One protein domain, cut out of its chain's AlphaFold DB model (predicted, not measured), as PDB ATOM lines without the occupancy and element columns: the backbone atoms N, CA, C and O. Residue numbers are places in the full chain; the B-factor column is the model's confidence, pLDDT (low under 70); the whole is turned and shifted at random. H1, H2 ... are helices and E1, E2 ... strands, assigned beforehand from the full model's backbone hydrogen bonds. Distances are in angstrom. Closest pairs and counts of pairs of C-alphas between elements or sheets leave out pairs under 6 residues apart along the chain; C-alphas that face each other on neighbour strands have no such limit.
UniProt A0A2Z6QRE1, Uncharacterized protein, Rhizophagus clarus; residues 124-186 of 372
ATOM      1  N   THR A 124     198.610-119.792 315.604       88.94
ATOM      2  CA  THR A 124     197.597-118.840 315.154       88.94
ATOM      3  C   THR A 124     197.824-117.535 315.892       88.94
ATOM      4  O   THR A 124     197.531-117.416 317.084       88.94
ATOM      5  N   ALA A 125     198.374-116.559 315.176       89.62
ATOM      6  CA  ALA A 125     198.553-115.206 315.674       89.62
ATOM      7  C   ALA A 125     197.317-114.365 315.333       89.62
ATOM      8  O   ALA A 125     197.007-114.140 314.161       89.62
ATOM      9  N   ARG A 126     196.620-113.888 316.362       88.25
ATOM     10  CA  ARG A 126     195.548-112.891 316.282       88.25
ATOM     11  C   ARG A 126     196.022-111.592 316.936       88.25
ATOM     12  O   ARG A 126     197.093-111.518 317.534       88.25
ATOM     13  N   HIS A 127     195.220-110.538 316.858       86.50
ATOM     14  CA  HIS A 127     195.559-109.242 317.442       86.50
ATOM     15  C   HIS A 127     195.607-109.250 318.975       86.50
ATOM     16  O   HIS A 127     196.368-108.478 319.556       86.50
ATOM     17  N   TYR A 128     194.802-110.097 319.622       85.06
ATOM     18  CA  TYR A 128     194.718-110.183 321.086       85.06
ATOM     19  C   TYR A 128     195.164-111.526 321.661       85.06
ATOM     20  O   TYR A 128     195.214-111.669 322.880       85.06
ATOM     21  N   SER A 129     195.478-112.506 320.818       88.19
ATOM     22  CA  SER A 129     195.864-113.840 321.259       88.19
ATOM     23  C   SER A 129     196.911-114.438 320.331       88.19
ATOM     24  O   SER A 129     196.985-114.127 319.143       88.19
ATOM     25  N   PHE A 130     197.729-115.316 320.893       90.19
ATOM     26  CA  PHE A 130     198.637-116.170 320.149       90.19
ATOM     27  C   PHE A 130     198.407-117.591 320.645       90.19
ATOM     28  O   PHE A 130     198.586-117.864 321.829       90.19
ATOM     29  N   THR A 131     197.947-118.468 319.758       89.38
ATOM     30  CA  THR A 131     197.589-119.846 320.112       89.38
ATOM     31  C   THR A 131     198.539-120.810 319.423       89.38
ATOM     32  O   THR A 131     198.845-120.630 318.247       89.38
ATOM     33  N   ILE A 132     198.982-121.840 320.139       89.00
ATOM     34  CA  ILE A 132     199.780-122.943 319.599       89.00
ATOM     35  C   ILE A 132     198.947-124.213 319.775       89.00
ATOM     36  O   ILE A 132     198.709-124.628 320.906       89.00
ATOM     37  N   LYS A 133     198.487-124.827 318.679       87.94
ATOM     38  CA  LYS A 133     197.695-126.068 318.718       87.94
ATOM     39  C   LYS A 133     198.277-127.103 317.762       87.94
ATOM     40  O   LYS A 133     198.149-126.959 316.552       87.94
ATOM     41  N   LYS A 134     198.869-128.171 318.308       88.88
ATOM     42  CA  LYS A 134     199.457-129.280 317.533       88.88
ATOM     43  C   LYS A 134     198.453-129.895 316.541       88.88
ATOM     44  O   LYS A 134     197.245-129.832 316.735       88.88
ATOM     45  N   CYS A 135     198.936-130.536 315.479       85.44
ATOM     46  CA  CYS A 135     198.059-131.060 314.424       85.44
ATOM     47  C   CYS A 135     197.516-132.481 314.672       85.44
ATOM     48  O   CYS A 135     196.820-133.012 313.811       85.44
ATOM     49  N   SER A 136     197.855-133.113 315.803       81.81
ATOM     50  CA  SER A 136     197.475-134.492 316.173       81.81
ATOM     51  C   SER A 136     197.965-135.611 315.238       81.81
ATOM     52  O   SER A 136     197.642-136.778 315.446       81.81
ATOM     53  N   LYS A 137     198.761-135.303 314.207       84.06
ATOM     54  CA  LYS A 137     199.282-136.319 313.283       84.06
ATOM     55  C   LYS A 137     200.499-137.013 313.912       84.06
ATOM     56  O   LYS A 137     201.494-136.327 314.155       84.06
ATOM     57  N   PRO A 138     200.488-138.347 314.099       78.00
ATOM     58  CA  PRO A 138     201.578-139.059 314.776       78.00
ATOM     59  C   PRO A 138     202.907-138.978 314.010       78.00
ATOM     60  O   PRO A 138     203.972-138.968 314.614       78.00
ATOM     61  N   ALA A 139     202.846-138.841 312.682       83.62
ATOM     62  CA  ALA A 139     204.010-138.680 311.812       83.62
ATOM     63  C   ALA A 139     204.435-137.210 311.600       83.62
ATOM     64  O   ALA A 139     205.247-136.929 310.718       83.62
ATOM     65  N   CYS A 140     203.869-136.245 312.339       83.75
ATOM     66  CA  CYS A 140     204.267-134.848 312.183       83.75
ATOM     67  C   CYS A 140     205.645-134.603 312.802       83.75
ATOM     68  O   CYS A 140     205.798-134.561 314.021       83.75
ATOM     69  N   THR A 141     206.625-134.348 311.941       81.56
ATOM     70  CA  THR A 141     207.998-134.011 312.330       81.56
ATOM     71  C   THR A 141     208.156-132.580 312.846       81.56
ATOM     72  O   THR A 141     209.216-132.246 313.352       81.56
ATOM     73  N   ILE A 142     207.127-131.731 312.720       80.12
ATOM     74  CA  ILE A 142     207.200-130.304 313.080       80.12
ATOM     75  C   ILE A 142     206.643-130.033 314.486       80.12
ATOM     76  O   ILE A 142     207.162-129.182 315.199       80.12
ATOM     77  N   CYS A 143     205.552-130.699 314.889       80.50
ATOM     78  CA  CYS A 143     204.901-130.441 316.186       80.50
ATOM     79  C   CYS A 143     204.967-131.603 317.176       80.50
ATOM     80  O   CYS A 143     204.662-131.403 318.356       80.50
ATOM     81  N   HIS A 144     205.402-132.785 316.719       79.06
ATOM     82  CA  HIS A 144     205.366-134.044 317.464       79.06
ATOM     83  C   HIS A 144     203.958-134.387 318.006       79.06
ATOM     84  O   HIS A 144     203.056-133.543 318.021       79.06
ATOM     85  N   PRO A 145     203.712-135.619 318.469       81.56
ATOM     86  CA  PRO A 145     202.429-135.959 319.075       81.56
ATOM     87  C   PRO A 145     202.094-135.070 320.295       81.56
ATOM     88  O   PRO A 145     203.000-134.588 320.998       81.56
ATOM     89  N   PRO A 146     200.805-134.784 320.552       85.50
ATOM     90  CA  PRO A 146     200.354-134.253 321.837       85.50
ATOM     91  C   PRO A 146     200.759-135.180 322.990       85.50
ATOM     92  O   PRO A 146     200.898-136.383 322.800       85.50
ATOM     93  N   ARG A 147     200.985-134.605 324.179       85.50
ATOM     94  CA  ARG A 147     201.271-135.389 325.396       85.50
ATOM     95  C   ARG A 147     199.998-135.895 326.083       85.50
ATOM     96  O   ARG A 147     200.086-136.808 326.890       85.50
ATOM     97  N   CYS A 148     198.860-135.259 325.813       86.50
ATOM     98  CA  CYS A 148     197.553-135.658 326.328       86.50
ATOM     99  C   CYS A 148     196.952-136.796 325.491       86.50
ATOM    100  O   CYS A 148     197.439-137.083 324.392       86.50
ATOM    101  N   SER A 149     195.886-137.408 326.011       87.69
ATOM    102  CA  SER A 149     195.127-138.426 325.287       87.69
ATOM    103  C   SER A 149     194.519-137.846 323.994       87.69
ATOM    104  O   SER A 149     194.288-136.630 323.910       87.69
ATOM    105  N   PRO A 150     194.289-138.673 322.958       85.56
ATOM    106  CA  PRO A 150     193.550-138.253 321.771       85.56
ATOM    107  C   PRO A 150     192.166-137.686 322.111       85.56
ATOM    108  O   PRO A 150     191.780-136.666 321.547       85.56
ATOM    109  N   GLU A 151     191.469-138.296 323.072       87.69
ATOM    110  CA  GLU A 151     190.122-137.915 323.502       87.69
ATOM    111  C   GLU A 151     190.094-136.502 324.099       87.69
ATOM    112  O   GLU A 151     189.242-135.690 323.733       87.69
ATOM    113  N   ASP A 152     191.060-136.170 324.960       88.31
ATOM    114  CA  ASP A 152     191.188-134.822 325.525       88.31
ATOM    115  C   ASP A 152     191.598-133.816 324.445       88.31
ATOM    116  O   ASP A 152     191.143-132.671 324.425       88.31
ATOM    117  N   PHE A 153     192.472-134.228 323.520       89.44
ATOM    118  CA  PHE A 153     192.975-133.341 322.478       89.44
ATOM    119  C   PHE A 153     191.893-132.937 321.470       89.44
ATOM    120  O   PHE A 153     191.892-131.800 320.988       89.44
ATOM    121  N   GLU A 154     190.973-133.848 321.149       87.00
ATOM    122  CA  GLU A 154     189.854-133.591 320.238       87.00
ATOM    123  C   GLU A 154     188.894-132.523 320.770       87.00
ATOM    124  O   GLU A 154     188.353-131.746 319.980       87.00
ATOM    125  N   GLN A 155     188.756-132.413 322.094       88.75
ATOM    126  CA  GLN A 155     187.914-131.408 322.751       88.75
ATOM    127  C   GLN A 155     188.535-130.002 322.748       88.75
ATOM    128  O   GLN A 155     187.840-129.005 322.954       88.75
ATOM    129  N   LEU A 156     189.844-129.882 322.501       88.81
ATOM    130  CA  LEU A 156     190.532-128.594 322.507       88.81
ATOM    131  C   LEU A 156     190.316-127.858 321.187       88.81
ATOM    132  O   LEU A 156     190.826-128.265 320.146       88.81
ATOM    133  N   HIS A 157     189.661-126.702 321.209       88.69
ATOM    134  CA  HIS A 157     189.510-125.827 320.041       88.69
ATOM    135  C   HIS A 157     190.337-124.541 320.161       88.69
ATOM    136  O   HIS A 157     190.791-124.161 321.239       88.69
ATOM    137  N   LEU A 158     190.571-123.877 319.022       87.12
ATOM    138  CA  LEU A 158     191.215-122.562 319.011       87.12
ATOM    139  C   LEU A 158     190.326-121.541 319.730       87.12
ATOM    140  O   LEU A 158     189.100-121.635 319.680       87.12
ATOM    141  N   LEU A 159     190.952-120.551 320.369       90.00
ATOM    142  CA  LEU A 159     190.217-119.456 320.996       90.00
ATOM    143  C   LEU A 159     189.424-118.677 319.933       90.00
ATOM    144  O   LEU A 159     190.028-118.237 318.947       90.00
ATOM    145  N   PRO A 160     188.109-118.480 320.126       90.56
ATOM    146  CA  PRO A 160     187.296-117.736 319.183       90.56
ATOM    147  C   PRO A 160     187.592-116.232 319.239       90.56
ATOM    148  O   PRO A 160     187.902-115.656 320.284       90.56
ATOM    149  N   ASP A 161     187.446-115.583 318.091       90.19
ATOM    150  CA  ASP A 161     187.481-114.134 317.936       90.19
ATOM    151  C   ASP A 161     186.114-113.524 318.284       90.19
ATOM    152  O   ASP A 161     185.073-114.175 318.213       90.19
ATOM    153  N   SER A 162     186.095-112.241 318.652       88.38
ATOM    154  CA  SER A 162     184.854-111.559 319.035       88.38
ATOM    155  C   SER A 162     183.914-111.371 317.836       88.38
ATOM    156  O   SER A 162     184.169-110.505 317.001       88.38
ATOM    157  N   GLU A 163     182.790-112.088 317.808       87.75
ATOM    158  CA  GLU A 163     181.743-111.985 316.778       87.75
ATOM    159  C   GLU A 163     180.492-111.251 317.307       87.75
ATOM    160  O   GLU A 163     180.098-111.451 318.462       87.75
ATOM    161  N   PRO A 164     179.869-110.352 316.523       86.44
ATOM    162  CA  PRO A 164     178.716-109.581 316.973       86.44
ATOM    163  C   PRO A 164     177.502-110.496 317.179       86.44
ATOM    164  O   PRO A 164     177.221-111.368 316.356       86.44
ATOM    165  N   GLY A 165     176.785-110.285 318.282       84.25
ATOM    166  CA  GLY A 165     175.500-110.921 318.544       84.25
ATOM    167  C   GLY A 165     174.338-110.162 317.903       84.25
ATOM    168  O   GLY A 165     174.521-109.145 317.234       84.25
ATOM    169  N   GLU A 166     173.126-110.667 318.128       79.56
ATOM    170  CA  GLU A 166     171.877-110.010 317.703       79.56
ATOM    171  C   GLU A 166     171.590-108.741 318.513       79.56
ATOM    172  O   GLU A 166     171.044-107.760 318.010       79.56
ATOM    173  N   ASN A 167     172.030-108.745 319.768       71.88
ATOM    174  CA  ASN A 167     171.987-107.592 320.650       71.88
ATOM    175  C   ASN A 167     173.291-106.799 320.464       71.88
ATOM    176  O   ASN A 167     174.270-107.340 319.967       71.88
ATOM    177  N   MET A 168     173.358-105.531 320.881       76.69
ATOM    178  CA  MET A 168     174.543-104.644 320.745       76.69
ATOM    179  C   MET A 168     175.850-105.158 321.417       76.69
ATOM    180  O   MET A 168     176.838-104.429 321.514       76.69
ATOM    181  N   TYR A 169     175.859-106.407 321.875       84.88
ATOM    182  CA  TYR A 169     176.926-107.135 322.539       84.88
ATOM    183  C   TYR A 169     177.569-108.165 321.595       84.88
ATOM    184  O   TYR A 169     177.048-108.492 320.528       84.88
ATOM    185  N   TYR A 170     178.736-108.672 321.981       89.50
ATOM    186  CA  TYR A 170     179.351-109.819 321.313       89.50
ATOM    187  C   TYR A 170     178.679-111.121 321.764       89.50
ATOM    188  O   TYR A 170     178.101-111.172 322.850       89.50
ATOM    189  N   LYS A 171     178.755-112.156 320.926       89.56
ATOM    190  CA  LYS A 171     178.321-113.515 321.275       89.56
ATOM    191  C   LYS A 171     179.135-114.057 322.453       89.56
ATOM    192  O   LYS A 171     180.274-113.629 322.661       89.56
ATOM    193  N   SER A 172     178.546-114.974 323.222       91.31
ATOM    194  CA  SER A 172     179.242-115.590 324.356       91.31
ATOM    195  C   SER A 172     180.339-116.545 323.885       91.31
ATOM    196  O   SER A 172     180.381-116.953 322.722       91.31
ATOM    197  N   PHE A 173     181.240-116.901 324.802       90.00
ATOM    198  CA  PHE A 173     182.308-117.851 324.519       90.00
ATOM    199  C   PHE A 173     181.751-119.225 324.138       90.00
ATOM    200  O   PHE A 173     182.181-119.783 323.137       90.00
ATOM    201  N   GLU A 174     180.753-119.730 324.863       90.56
ATOM    202  CA  GLU A 174     180.154-121.055 324.643       90.56
ATOM    203  C   GLU A 174     179.483-121.146 323.273       90.56
ATOM    204  O   GLU A 174     179.507-122.190 322.626       90.56
ATOM    205  N   GLU A 175     178.907-120.040 322.792       91.00
ATOM    206  CA  GLU A 175     178.320-120.002 321.457       91.00
ATOM    207  C   GLU A 175     179.392-120.053 320.361       91.00
ATOM    208  O   GLU A 175     179.117-120.543 319.265       91.00
ATOM    209  N   LEU A 176     180.586-119.515 320.611       91.56
ATOM    210  CA  LEU A 176     181.646-119.377 319.609       91.56
ATOM    211  C   LEU A 176     182.717-120.461 319.683       91.56
ATOM    212  O   LEU A 176     183.406-120.691 318.689       91.56
ATOM    213  N   TYR A 177     182.881-121.114 320.829       92.06
ATOM    214  CA  TYR A 177     183.857-122.177 320.990       92.06
ATOM    215  C   TYR A 177     183.573-123.298 319.980       92.06
ATOM    216  O   TYR A 177     182.424-123.562 319.622       92.06
ATOM    217  N   SER A 178     184.638-123.883 319.433       88.81
ATOM    218  CA  SER A 178     184.586-124.857 318.328       88.81
ATOM    219  C   SER A 178     184.142-124.320 316.957       88.81
ATOM    220  O   SER A 178     184.173-125.079 315.987       88.81
ATOM    221  N   LYS A 179     183.777-123.037 316.823       89.44
ATOM    222  CA  LYS A 179     183.413-122.425 315.532       89.44
ATOM    223  C   LYS A 179     184.583-121.668 314.912       89.44
ATOM    224  O   LYS A 179     185.437-121.117 315.603       89.44
ATOM    225  N   GLU A 180     184.601-121.611 313.584       86.19
ATOM    226  CA  GLU A 180     185.560-120.781 312.858       86.19
ATOM    227  C   GLU A 180     185.134-119.310 312.933       86.19
ATOM    228  O   GLU A 180     184.043-118.935 312.499       86.19
ATOM    229  N   THR A 181     185.997-118.477 313.507       90.25
ATOM    230  CA  THR A 181     185.763-117.041 313.709       90.25
ATOM    231  C   THR A 181     186.806-116.196 312.991       90.25
ATOM    232  O   THR A 181     187.878-116.680 312.606       90.25
ATOM    233  N   THR A 182     186.515-114.901 312.830       87.81
ATOM    234  CA  THR A 182     187.427-113.974 312.155       87.81
ATOM    235  C   THR A 182     187.715-112.721 312.975       87.81
ATOM    236  O   THR A 182     186.886-112.206 313.718       87.81
ATOM    237  N   GLU A 183     188.877-112.110 312.745       88.25
ATOM    238  CA  GLU A 183     189.256-110.859 313.415       88.25
ATOM    239  C   GLU A 183     188.485-109.611 312.940       88.25
ATOM    240  O   GLU A 183     188.743-108.493 313.400       88.25
ATOM    241  N   ASN A 184     187.547-109.755 312.001       87.75
ATOM    242  CA  ASN A 184     186.873-108.637 311.337       87.75
ATOM    243  C   ASN A 184     186.049-107.761 312.288       87.75
ATOM    244  O   ASN A 184     185.817-106.578 312.007       87.75
ATOM    245  N   HIS A 185     185.614-108.337 313.403       84.75
ATOM    246  CA  HIS A 185     184.714-107.704 314.356       84.75
ATOM    247  C   HIS A 185     185.409-107.282 315.655       84.75
ATOM    248  O   HIS A 185     184.750-106.753 316.559       84.75
ATOM    249  N   ARG A 186     186.742-107.400 315.726       83.44
ATOM    250  CA  ARG A 186     187.521-107.014 316.907       83.44
ATOM    251  C   ARG A 186     187.292-105.539 317.293       83.44
ATOM    252  O   ARG A 186     187.291-104.668 316.410       83.44
TER     253      ARG A 186
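This is residues 124 to 186 of the 372 residues of an uncharacterized protein of Rhizophagus clarus (UniProt A0A2Z6QRE1). With little regular structure, this is a loose, winding chain: beyond the short helix H1, an unnamed loop reaches toward one end at Ala 139 and another, leading to H2, toward the other at Met 168. Near the beginning, residues 124 to 125 pair antiparallel with residues 130 to 131 of E1. The printed part has 63 residues, with E1, H1 and H2 in that order, in the mixed class, helices and strands; only 13 residues are in named elements. The radius of gyration of the C-alphas is 14.5 A, and the spans are 45 by 23 by 13 A.

Find C-alpha 150 at (193.550, -138.253, 321.771); from there H1, residues 150 to 155, runs 8.9 A. E1 is residues 130 to 132, 6.9 A. H2, residues 173 to 176, runs 5.2 A to C-alpha 176 at (181.646, -119.377, 319.609).

H1 is apart from E1 and from H2, and E1 is apart from H2. E1 pairs with no named strand. In H1, 1 of 2 O i to N i+4 pairs is within hydrogen-bond range; H2 is too short for such a pair.

Look to the C-alphas of Ala 139 and Met 168, the two farthest apart, at 45.9 A. The links E1 to H1 and H1 to H2 are long, 17 residues each. The printed part has no cut, and no printed residue is under 70 in pLDDT.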